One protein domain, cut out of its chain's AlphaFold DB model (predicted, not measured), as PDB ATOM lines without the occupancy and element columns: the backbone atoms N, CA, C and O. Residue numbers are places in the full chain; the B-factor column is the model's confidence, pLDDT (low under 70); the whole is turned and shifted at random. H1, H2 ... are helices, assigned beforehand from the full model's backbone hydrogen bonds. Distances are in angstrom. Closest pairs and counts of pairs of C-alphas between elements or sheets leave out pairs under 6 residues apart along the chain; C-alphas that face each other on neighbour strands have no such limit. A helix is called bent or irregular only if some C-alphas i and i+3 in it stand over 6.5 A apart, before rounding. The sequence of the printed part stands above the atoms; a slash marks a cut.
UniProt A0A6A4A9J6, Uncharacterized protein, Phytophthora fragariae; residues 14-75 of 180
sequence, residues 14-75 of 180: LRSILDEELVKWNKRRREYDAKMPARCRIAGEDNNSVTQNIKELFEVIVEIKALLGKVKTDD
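This is residues 14 to 75 of the 180 residues of an uncharacterized protein of Phytophthora fragariae (UniProt A0A6A4A9J6). A long, loosely closed helical hairpin: H1 and H2, 25 residues each, run side by side in opposite ways, meeting near the tight link and spaced apart beyond it. Residues 70 to 75 stick out at the far end. The printed part has 62 residues with two named helices, H1 then H2, and no named strand; the class is all helix. It is a loose rod, with a radius of gyration of the C-alphas of 14.6 A and spans of 48 by 17 by 16 A.

H1, residues 19 to 43, touches H2, residues 47 to 71, with residues 33 to 40 alone meeting 47 to 51 alone. The closest C-alphas are those of Cys 40 and Asn 47, 5.6 A apart. This helical hairpin has a shallow tilt of 10 degrees. Of the O i to N i+4 pairs, 19 of 21 are within hydrogen-bond range in each helix.

H1 spans 35.0 A from C-alpha 19 at (209.291, 109.260, 305.035), with a kink of 36 degrees near residue 37; it is only just irregular, C-alphas 34 and 37 being 6.7 A apart. H2 spans 36.1 A to C-alpha 71 at (207.232, 96.435, 305.835), with a kink of 40 degrees near residue 54; it is irregular, C-alphas 50 and 53 being 7.7 A apart.

The farthest C-alphas, those of Gly 44 and Asp 74, are 48.9 A apart. The printed part has no cut. Residues 68 to 75 have pLDDT under 70.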
ATOM      1  N   LEU A  14     221.462 113.099 303.789       81.62
ATOM      2  CA  LEU A  14     220.344 112.315 304.303       81.62
ATOM      3  C   LEU A  14     220.538 112.061 305.801       81.62
ATOM      4  O   LEU A  14     221.425 111.316 306.202       81.62
ATOM      5  N   ARG A  15     219.683 112.670 306.629       78.62
ATOM      6  CA  ARG A  15     219.782 112.582 308.096       78.62
ATOM      7  C   ARG A  15     218.991 111.422 308.702       78.62
ATOM      8  O   ARG A  15     219.272 111.022 309.824       78.62
ATOM      9  N   SER A  16     217.970 110.934 308.000       78.12
ATOM     10  CA  SER A  16     217.077 109.874 308.467       78.12
ATOM     11  C   SER A  16     216.354 109.231 307.287       78.12
ATOM     12  O   SER A  16     216.116 109.888 306.274       78.12
ATOM     13  N   ILE A  17     215.980 107.962 307.451       77.00
ATOM     14  CA  ILE A  17     215.188 107.169 306.500       77.00
ATOM     15  C   ILE A  17     213.678 107.202 306.802       77.00
ATOM     16  O   ILE A  17     212.921 106.394 306.277       77.00
ATOM     17  N   LEU A  18     213.219 108.117 307.662       75.50
ATOM     18  CA  LEU A  18     211.790 108.374 307.854       75.50
ATOM     19  C   LEU A  18     211.200 109.081 306.621       75.50
ATOM     20  O   LEU A  18     211.853 109.960 306.053       75.50
ATOM     21  N   ASP A  19     209.956 108.752 306.252       70.19
ATOM     22  CA  ASP A  19     209.291 109.260 305.035       70.19
ATOM     23  C   ASP A  19     209.391 110.783 304.900       70.19
ATOM     24  O   ASP A  19     209.762 111.294 303.844       70.19
ATOM     25  N   GLU A  20     209.144 111.526 305.980       76.06
ATOM     26  CA  GLU A  20     209.209 112.989 305.961       76.06
ATOM     27  C   GLU A  20     210.608 113.537 305.647       76.06
ATOM     28  O   GLU A  20     210.745 114.523 304.919       76.06
ATOM     29  N   GLU A  21     211.659 112.923 306.196       80.69
ATOM     30  CA  GLU A  21     213.040 113.351 305.956       80.69
ATOM     31  C   GLU A  21     213.507 112.966 304.557       80.69
ATOM     32  O   GLU A  21     214.225 113.738 303.915       80.69
ATOM     33  N   LEU A  22     213.022 111.839 304.043       77.81
ATOM     34  CA  LEU A  22     213.267 111.418 302.674       77.81
ATOM     35  C   LEU A  22     212.588 112.336 301.650       77.81
ATOM     36  O   LEU A  22     213.206 112.712 300.654       77.81
ATOM     37  N   VAL A  23     211.348 112.762 301.904       76.12
ATOM     38  CA  VAL A  23     210.654 113.776 301.090       76.12
ATOM     39  C   VAL A  23     211.440 115.089 301.077       76.12
ATOM     40  O   VAL A  23     211.708 115.657 300.014       76.12
ATOM     41  N   LYS A  24     211.859 115.575 302.255       82.19
ATOM     42  CA  LYS A  24     212.666 116.802 302.363       82.19
ATOM     43  C   LYS A  24     214.003 116.662 301.637       82.19
ATOM     44  O   LYS A  24     214.438 117.608 300.981       82.19
ATOM     45  N   TRP A  25     214.659 115.509 301.751       84.69
ATOM     46  CA  TRP A  25     215.920 115.239 301.069       84.69
ATOM     47  C   TRP A  25     215.753 115.252 299.544       84.69
ATOM     48  O   TRP A  25     216.512 115.956 298.882       84.69
ATOM     49  N   ASN A  26     214.706 114.624 299.003       78.69
ATOM     50  CA  ASN A  26     214.396 114.651 297.567       78.69
ATOM     51  C   ASN A  26     214.144 116.066 297.039       78.69
ATOM     52  O   ASN A  26     214.622 116.434 295.964       78.69
ATOM     53  N   LYS A  27     213.437 116.901 297.809       81.75
ATOM     54  CA  LYS A  27     213.259 118.311 297.442       81.75
ATOM     55  C   LYS A  27     214.603 119.047 297.374       81.75
ATOM     56  O   LYS A  27     214.895 119.686 296.365       81.75
ATOM     57  N   ARG A  28     215.448 118.915 298.406       84.50
ATOM     58  CA  ARG A  28     216.797 119.519 298.425       84.50
ATOM     59  C   ARG A  28     217.684 118.991 297.293       84.50
ATOM     60  O   ARG A  28     218.464 119.749 296.728       84.50
ATOM     61  N   ARG A  29     217.551 117.709 296.943       84.81
ATOM     62  CA  ARG A  29     218.253 117.060 295.827       84.81
ATOM     63  C   ARG A  29     217.916 117.707 294.495       84.81
ATOM     64  O   ARG A  29     218.832 118.044 293.760       84.81
ATOM     65  N   ARG A  30     216.642 117.990 294.231       80.38
ATOM     66  CA  ARG A  30     216.223 118.712 293.020       80.38
ATOM     67  C   ARG A  30     216.773 120.118 292.948       80.38
ATOM     68  O   ARG A  30     217.239 120.541 291.900       80.38
ATOM     69  N   GLU A  31     216.718 120.842 294.060       83.75
ATOM     70  CA  GLU A  31     217.287 122.187 294.127       83.75
ATOM     71  C   GLU A  31     218.799 122.164 293.879       83.75
ATOM     72  O   GLU A  31     219.325 123.072 293.240       83.75
ATOM     73  N   TYR A  32     219.488 121.125 294.354       86.50
ATOM     74  CA  TYR A  32     220.891 120.877 294.040       86.50
ATOM     75  C   TYR A  32     221.071 120.571 292.542       86.50
ATOM     76  O   TYR A  32     221.779 121.312 291.864       86.50
ATOM     77  N   ASP A  33     220.371 119.575 291.994       82.88
ATOM     78  CA  ASP A  33     220.509 119.138 290.596       82.88
ATOM     79  C   ASP A  33     220.124 120.229 289.588       82.88
ATOM     80  O   ASP A  33     220.710 120.298 288.514       82.88
ATOM     81  N   ALA A  34     219.206 121.134 289.933       83.50
ATOM     82  CA  ALA A  34     218.861 122.288 289.105       83.50
ATOM     83  C   ALA A  34     219.977 123.351 289.068       83.50
ATOM     84  O   ALA A  34     220.134 124.061 288.073       83.50
ATOM     85  N   LYS A  35     220.769 123.473 290.142       83.50
ATOM     86  CA  LYS A  35     221.865 124.451 290.253       83.50
ATOM     87  C   LYS A  35     223.185 123.918 289.690       83.50
ATOM     88  O   LYS A  35     223.992 124.705 289.188       83.50
ATOM     89  N   MET A  36     223.401 122.603 289.732       84.06
ATOM     90  CA  MET A  36     224.652 121.976 289.288       84.06
ATOM     91  C   MET A  36     225.032 122.264 287.825       84.06
ATOM     92  O   MET A  36     226.182 122.646 287.601       84.06
ATOM     93  N   PRO A  37     224.114 122.247 286.837       85.94
ATOM     94  CA  PRO A  37     224.453 122.557 285.449       85.94
ATOM     95  C   PRO A  37     225.026 123.964 285.246       85.94
ATOM     96  O   PRO A  37     225.846 124.186 284.356       85.94
ATOM     97  N   ALA A  38     224.588 124.949 286.035       84.12
ATOM     98  CA  ALA A  38     225.137 126.302 285.967       84.12
ATOM     99  C   ALA A  38     226.557 126.356 286.551       84.12
ATOM    100  O   ALA A  38     227.449 126.944 285.947       84.12
ATOM    101  N   ARG A  39     226.784 125.682 287.685       86.50
ATOM    102  CA  ARG A  39     228.096 125.593 288.338       86.50
ATOM    103  C   ARG A  39     229.123 124.859 287.487       86.50
ATOM    104  O   ARG A  39     230.219 125.375 287.298       86.50
ATOM    105  N   CYS A  40     228.756 123.703 286.939       86.00
ATOM    106  CA  CYS A  40     229.632 122.913 286.076       86.00
ATOM    107  C   CYS A  40     230.020 123.680 284.803       86.00
ATOM    108  O   CYS A  40     231.182 123.650 284.415       86.00
ATOM    109  N   ARG A  41     229.102 124.470 284.220       85.50
ATOM    110  CA  ARG A  41     229.421 125.362 283.087       85.50
ATOM    111  C   ARG A  41     230.472 126.420 283.423       85.50
ATOM    112  O   ARG A  41     231.332 126.684 282.595       85.50
ATOM    113  N   ILE A  42     230.409 127.017 284.613       83.81
ATOM    114  CA  ILE A  42     231.383 128.031 285.053       83.81
ATOM    115  C   ILE A  42     232.747 127.389 285.343       83.81
ATOM    116  O   ILE A  42     233.777 127.973 285.024       83.81
ATOM    117  N   ALA A  43     232.753 126.196 285.939       82.06
ATOM    118  CA  ALA A  43     233.969 125.485 286.326       82.06
ATOM    119  C   ALA A  43     234.618 124.680 285.180       82.06
ATOM    120  O   ALA A  43     235.748 124.224 285.331       82.06
ATOM    121  N   GLY A  44     233.922 124.489 284.054       85.94
ATOM    122  CA  GLY A  44     234.374 123.616 282.965       85.94
ATOM    123  C   GLY A  44     234.310 122.121 283.306       85.94
ATOM    124  O   GLY A  44     235.024 121.325 282.704       85.94
ATOM    125  N   GLU A  45     233.483 121.735 284.279       87.12
ATOM    126  CA  GLU A  45     233.322 120.346 284.718       87.12
ATOM    127  C   GLU A  45     232.190 119.639 283.959       87.12
ATOM    128  O   GLU A  45     231.204 120.263 283.555       87.12
ATOM    129  N   ASP A  46     232.272 118.312 283.843       87.56
ATOM    130  CA  ASP A  46     231.157 117.500 283.360       87.56
ATOM    131  C   ASP A  46     230.089 117.313 284.452       87.56
ATOM    132  O   ASP A  46     230.330 116.712 285.503       87.56
ATOM    133  N   ASN A  47     228.872 117.798 284.192       79.94
ATOM    134  CA  ASN A  47     227.764 117.747 285.148       79.94
ATOM    135  C   ASN A  47     227.350 116.310 285.507       79.94
ATOM    136  O   ASN A  47     226.916 116.055 286.634       79.94
ATOM    137  N   ASN A  48     227.466 115.365 284.568       83.56
ATOM    138  CA  ASN A  48     227.087 113.983 284.839       83.56
ATOM    139  C   ASN A  48     228.048 113.341 285.847       83.56
ATOM    140  O   ASN A  48     227.603 112.785 286.847       83.56
ATOM    141  N   SER A  49     229.349 113.526 285.636       82.38
ATOM    142  CA  SER A  49     230.409 113.039 286.516       82.38
ATOM    143  C   SER A  49     230.306 113.622 287.927       82.38
ATOM    144  O   SER A  49     230.393 112.888 288.908       82.38
ATOM    145  N   VAL A  50     230.048 114.930 288.055       81.88
ATOM    146  CA  VAL A  50     229.949 115.598 289.368       81.88
ATOM    147  C   VAL A  50     228.739 115.117 290.181       81.88
ATOM    148  O   VAL A  50     228.785 115.098 291.411       81.88
ATOM    149  N   THR A  51     227.652 114.715 289.519       82.81
ATOM    150  CA  THR A  51     226.400 114.322 290.188       82.81
ATOM    151  C   THR A  51     226.230 112.812 290.367       82.81
ATOM    152  O   THR A  51     225.305 112.405 291.072       82.81
ATOM    153  N   GLN A  52     227.117 111.987 289.796       81.62
ATOM    154  CA  GLN A  52     226.978 110.527 289.719       81.62
ATOM    155  C   GLN A  52     226.797 109.854 291.086       81.62
ATOM    156  O   GLN A  52     225.780 109.206 291.309       81.62
ATOM    157  N   ASN A  53     227.700 110.090 292.042       76.62
ATOM    158  CA  ASN A  53     227.627 109.464 293.373       76.62
ATOM    159  C   ASN A  53     226.308 109.772 294.101       76.62
ATOM    160  O   ASN A  53     225.808 108.979 294.895       76.62
ATOM    161  N   ILE A  54     225.733 110.948 293.847       78.56
ATOM    162  CA  ILE A  54     224.489 111.371 294.490       78.56
ATOM    163  C   ILE A  54     223.265 110.820 293.732       78.56
ATOM    164  O   ILE A  54     222.194 110.682 294.324       78.56
ATOM    165  N   LYS A  55     223.393 110.490 292.438       77.94
ATOM    166  CA  LYS A  55     222.390 109.712 291.689       77.94
ATOM    167  C   LYS A  55     222.360 108.260 292.165       77.94
ATOM    168  O   LYS A  55     221.287 107.763 292.470       77.94
ATOM    169  N   GLU A  56     223.517 107.631 292.332       79.06
ATOM    170  CA  GLU A  56     223.617 106.258 292.854       79.06
ATOM    171  C   GLU A  56     223.053 106.157 294.278       79.06
ATOM    172  O   GLU A  56     222.251 105.276 294.581       79.06
ATOM    173  N   LEU A  57     223.375 107.125 295.147       79.81
ATOM    174  CA  LEU A  57     222.777 107.208 296.483       79.81
ATOM    175  C   LEU A  57     221.243 107.335 296.431       79.81
ATOM    176  O   LEU A  57     220.554 106.797 297.294       79.81
ATOM    177  N   PHE A  58     220.703 108.048 295.439       77.56
ATOM    178  CA  PHE A  58     219.258 108.178 295.249       77.56
ATOM    179  C   PHE A  58     218.608 106.843 294.864       77.56
ATOM    180  O   PHE A  58     217.598 106.486 295.463       77.56
ATOM    181  N   GLU A  59     219.193 106.094 293.928       77.38
ATOM    182  CA  GLU A  59     218.681 104.777 293.521       77.38
ATOM    183  C   GLU A  59     218.589 103.823 294.722       77.38
ATOM    184  O   GLU A  59     217.538 103.230 294.968       77.38
ATOM    185  N   VAL A  60     219.628 103.794 295.563       81.94
ATOM    186  CA  VAL A  60     219.635 103.012 296.811       81.94
ATOM    187  C   VAL A  60     218.523 103.458 297.773       81.94
ATOM    188  O   VAL A  60     217.865 102.637 298.410       81.94
ATOM    189  N   ILE A  61     218.275 104.763 297.888       78.69
ATOM    190  CA  ILE A  61     217.213 105.298 298.749       78.69
ATOM    191  C   ILE A  61     215.818 104.907 298.237       78.69
ATOM    192  O   ILE A  61     214.937 104.610 299.050       78.69
ATOM    193  N   VAL A  62     215.607 104.897 296.919       75.31
ATOM    194  CA  VAL A  62     214.352 104.436 296.304       75.31
ATOM    195  C   VAL A  62     214.110 102.963 296.631       75.31
ATOM    196  O   VAL A  62     213.011 102.605 297.054       75.31
ATOM    197  N   GLU A  63     215.137 102.121 296.532       79.06
ATOM    198  CA  GLU A  63     215.035 100.706 296.900       79.06
ATOM    199  C   GLU A  63     214.713 100.512 298.389       79.06
ATOM    200  O   GLU A  63     213.809  99.747 298.736       79.06
ATOM    201  N   ILE A  64     215.386 101.247 299.282       79.12
ATOM    202  CA  ILE A  64     215.121 101.194 300.729       79.12
ATOM    203  C   ILE A  64     213.684 101.620 301.037       79.12
ATOM    204  O   ILE A  64     213.016 100.975 301.846       79.12
ATOM    205  N   LYS A  65     213.176 102.670 300.382       71.94
ATOM    206  CA  LYS A  65     211.772 103.085 300.512       71.94
ATOM    207  C   LYS A  65     210.808 102.006 300.055       71.94
ATOM    208  O   LYS A  65     209.837 101.742 300.756       71.94
ATOM    209  N   ALA A  66     211.072 101.381 298.912       71.31
ATOM    210  CA  ALA A  66     210.232 100.311 298.394       71.31
ATOM    211  C   ALA A  66     210.194  99.114 299.359       71.31
ATOM    212  O   ALA A  66     209.140  98.517 299.570       71.31
ATOM    213  N   LEU A  67     211.321  98.782 299.994       73.56
ATOM    214  CA  LEU A  67     211.379  97.760 301.041       73.56
ATOM    215  C   LEU A  67     210.647  98.198 302.317       73.56
ATOM    216  O   LEU A  67     209.910  97.402 302.889       73.56
ATOM    217  N   LEU A  68     210.785  99.458 302.739       68.44
ATOM    218  CA  LEU A  68     210.088  99.990 303.913       68.44
ATOM    219  C   LEU A  68     208.570 100.050 303.704       68.44
ATOM    220  O   LEU A  68     207.827  99.731 304.624       68.44
ATOM    221  N   GLY A  69     208.110 100.401 302.502       63.38
ATOM    222  CA  GLY A  69     206.695 100.380 302.125       63.38
ATOM    223  C   GLY A  69     206.098  98.973 302.138       63.38
ATOM    224  O   GLY A  69     204.934  98.815 302.472       63.38
ATOM    225  N   LYS A  70     206.904  97.937 301.869       64.38
ATOM    226  CA  LYS A  70     206.492  96.529 302.034       64.38
ATOM    227  C   LYS A  70     206.434  96.080 303.499       64.38
ATOM    228  O   LYS A  70     205.791  95.079 303.791       64.38
ATOM    229  N   VAL A  71     207.149  96.763 304.397       64.31
ATOM    230  CA  VAL A  71     207.232  96.435 305.835       64.31
ATOM    231  C   VAL A  71     206.244  97.260 306.669       64.31
ATOM    232  O   VAL A  71     205.777  96.787 307.704       64.31
ATOM    233  N   LYS A  72     205.902  98.481 306.238       55.75
ATOM    234  CA  LYS A  72     204.822  99.276 306.826       55.75
ATOM    235  C   LYS A  72     203.478  98.653 306.443       55.75
ATOM    236  O   LYS A  72     203.186  98.466 305.271       55.75
ATOM    237  N   THR A  73     202.699  98.333 307.472       52.69
ATOM    238  CA  THR A  73     201.287  97.927 307.435       52.69
ATOM    239  C   THR A  73     200.471  98.749 306.435       52.69
ATOM    240  O   THR A  73     200.749  99.934 306.273       52.69
ATOM    241  N   ASP A  74     199.463  98.104 305.836       52.53
ATOM    242  CA  ASP A  74     198.573  98.477 304.713       52.53
ATOM    243  C   ASP A  74     197.893  99.877 304.711       52.53
ATOM    244  O   ASP A  74     196.946 100.110 303.954       52.53
ATOM    245  N   ASP A  75     198.330 100.836 305.524       60.62
ATOM    246  CA  ASP A  75     197.738 102.165 305.610       60.62
ATOM    247  C   ASP A  75     198.191 103.049 304.442       60.62
ATOM    248  O   ASP A  75     199.272 103.642 304.422       60.62
TER     249      ASP A  75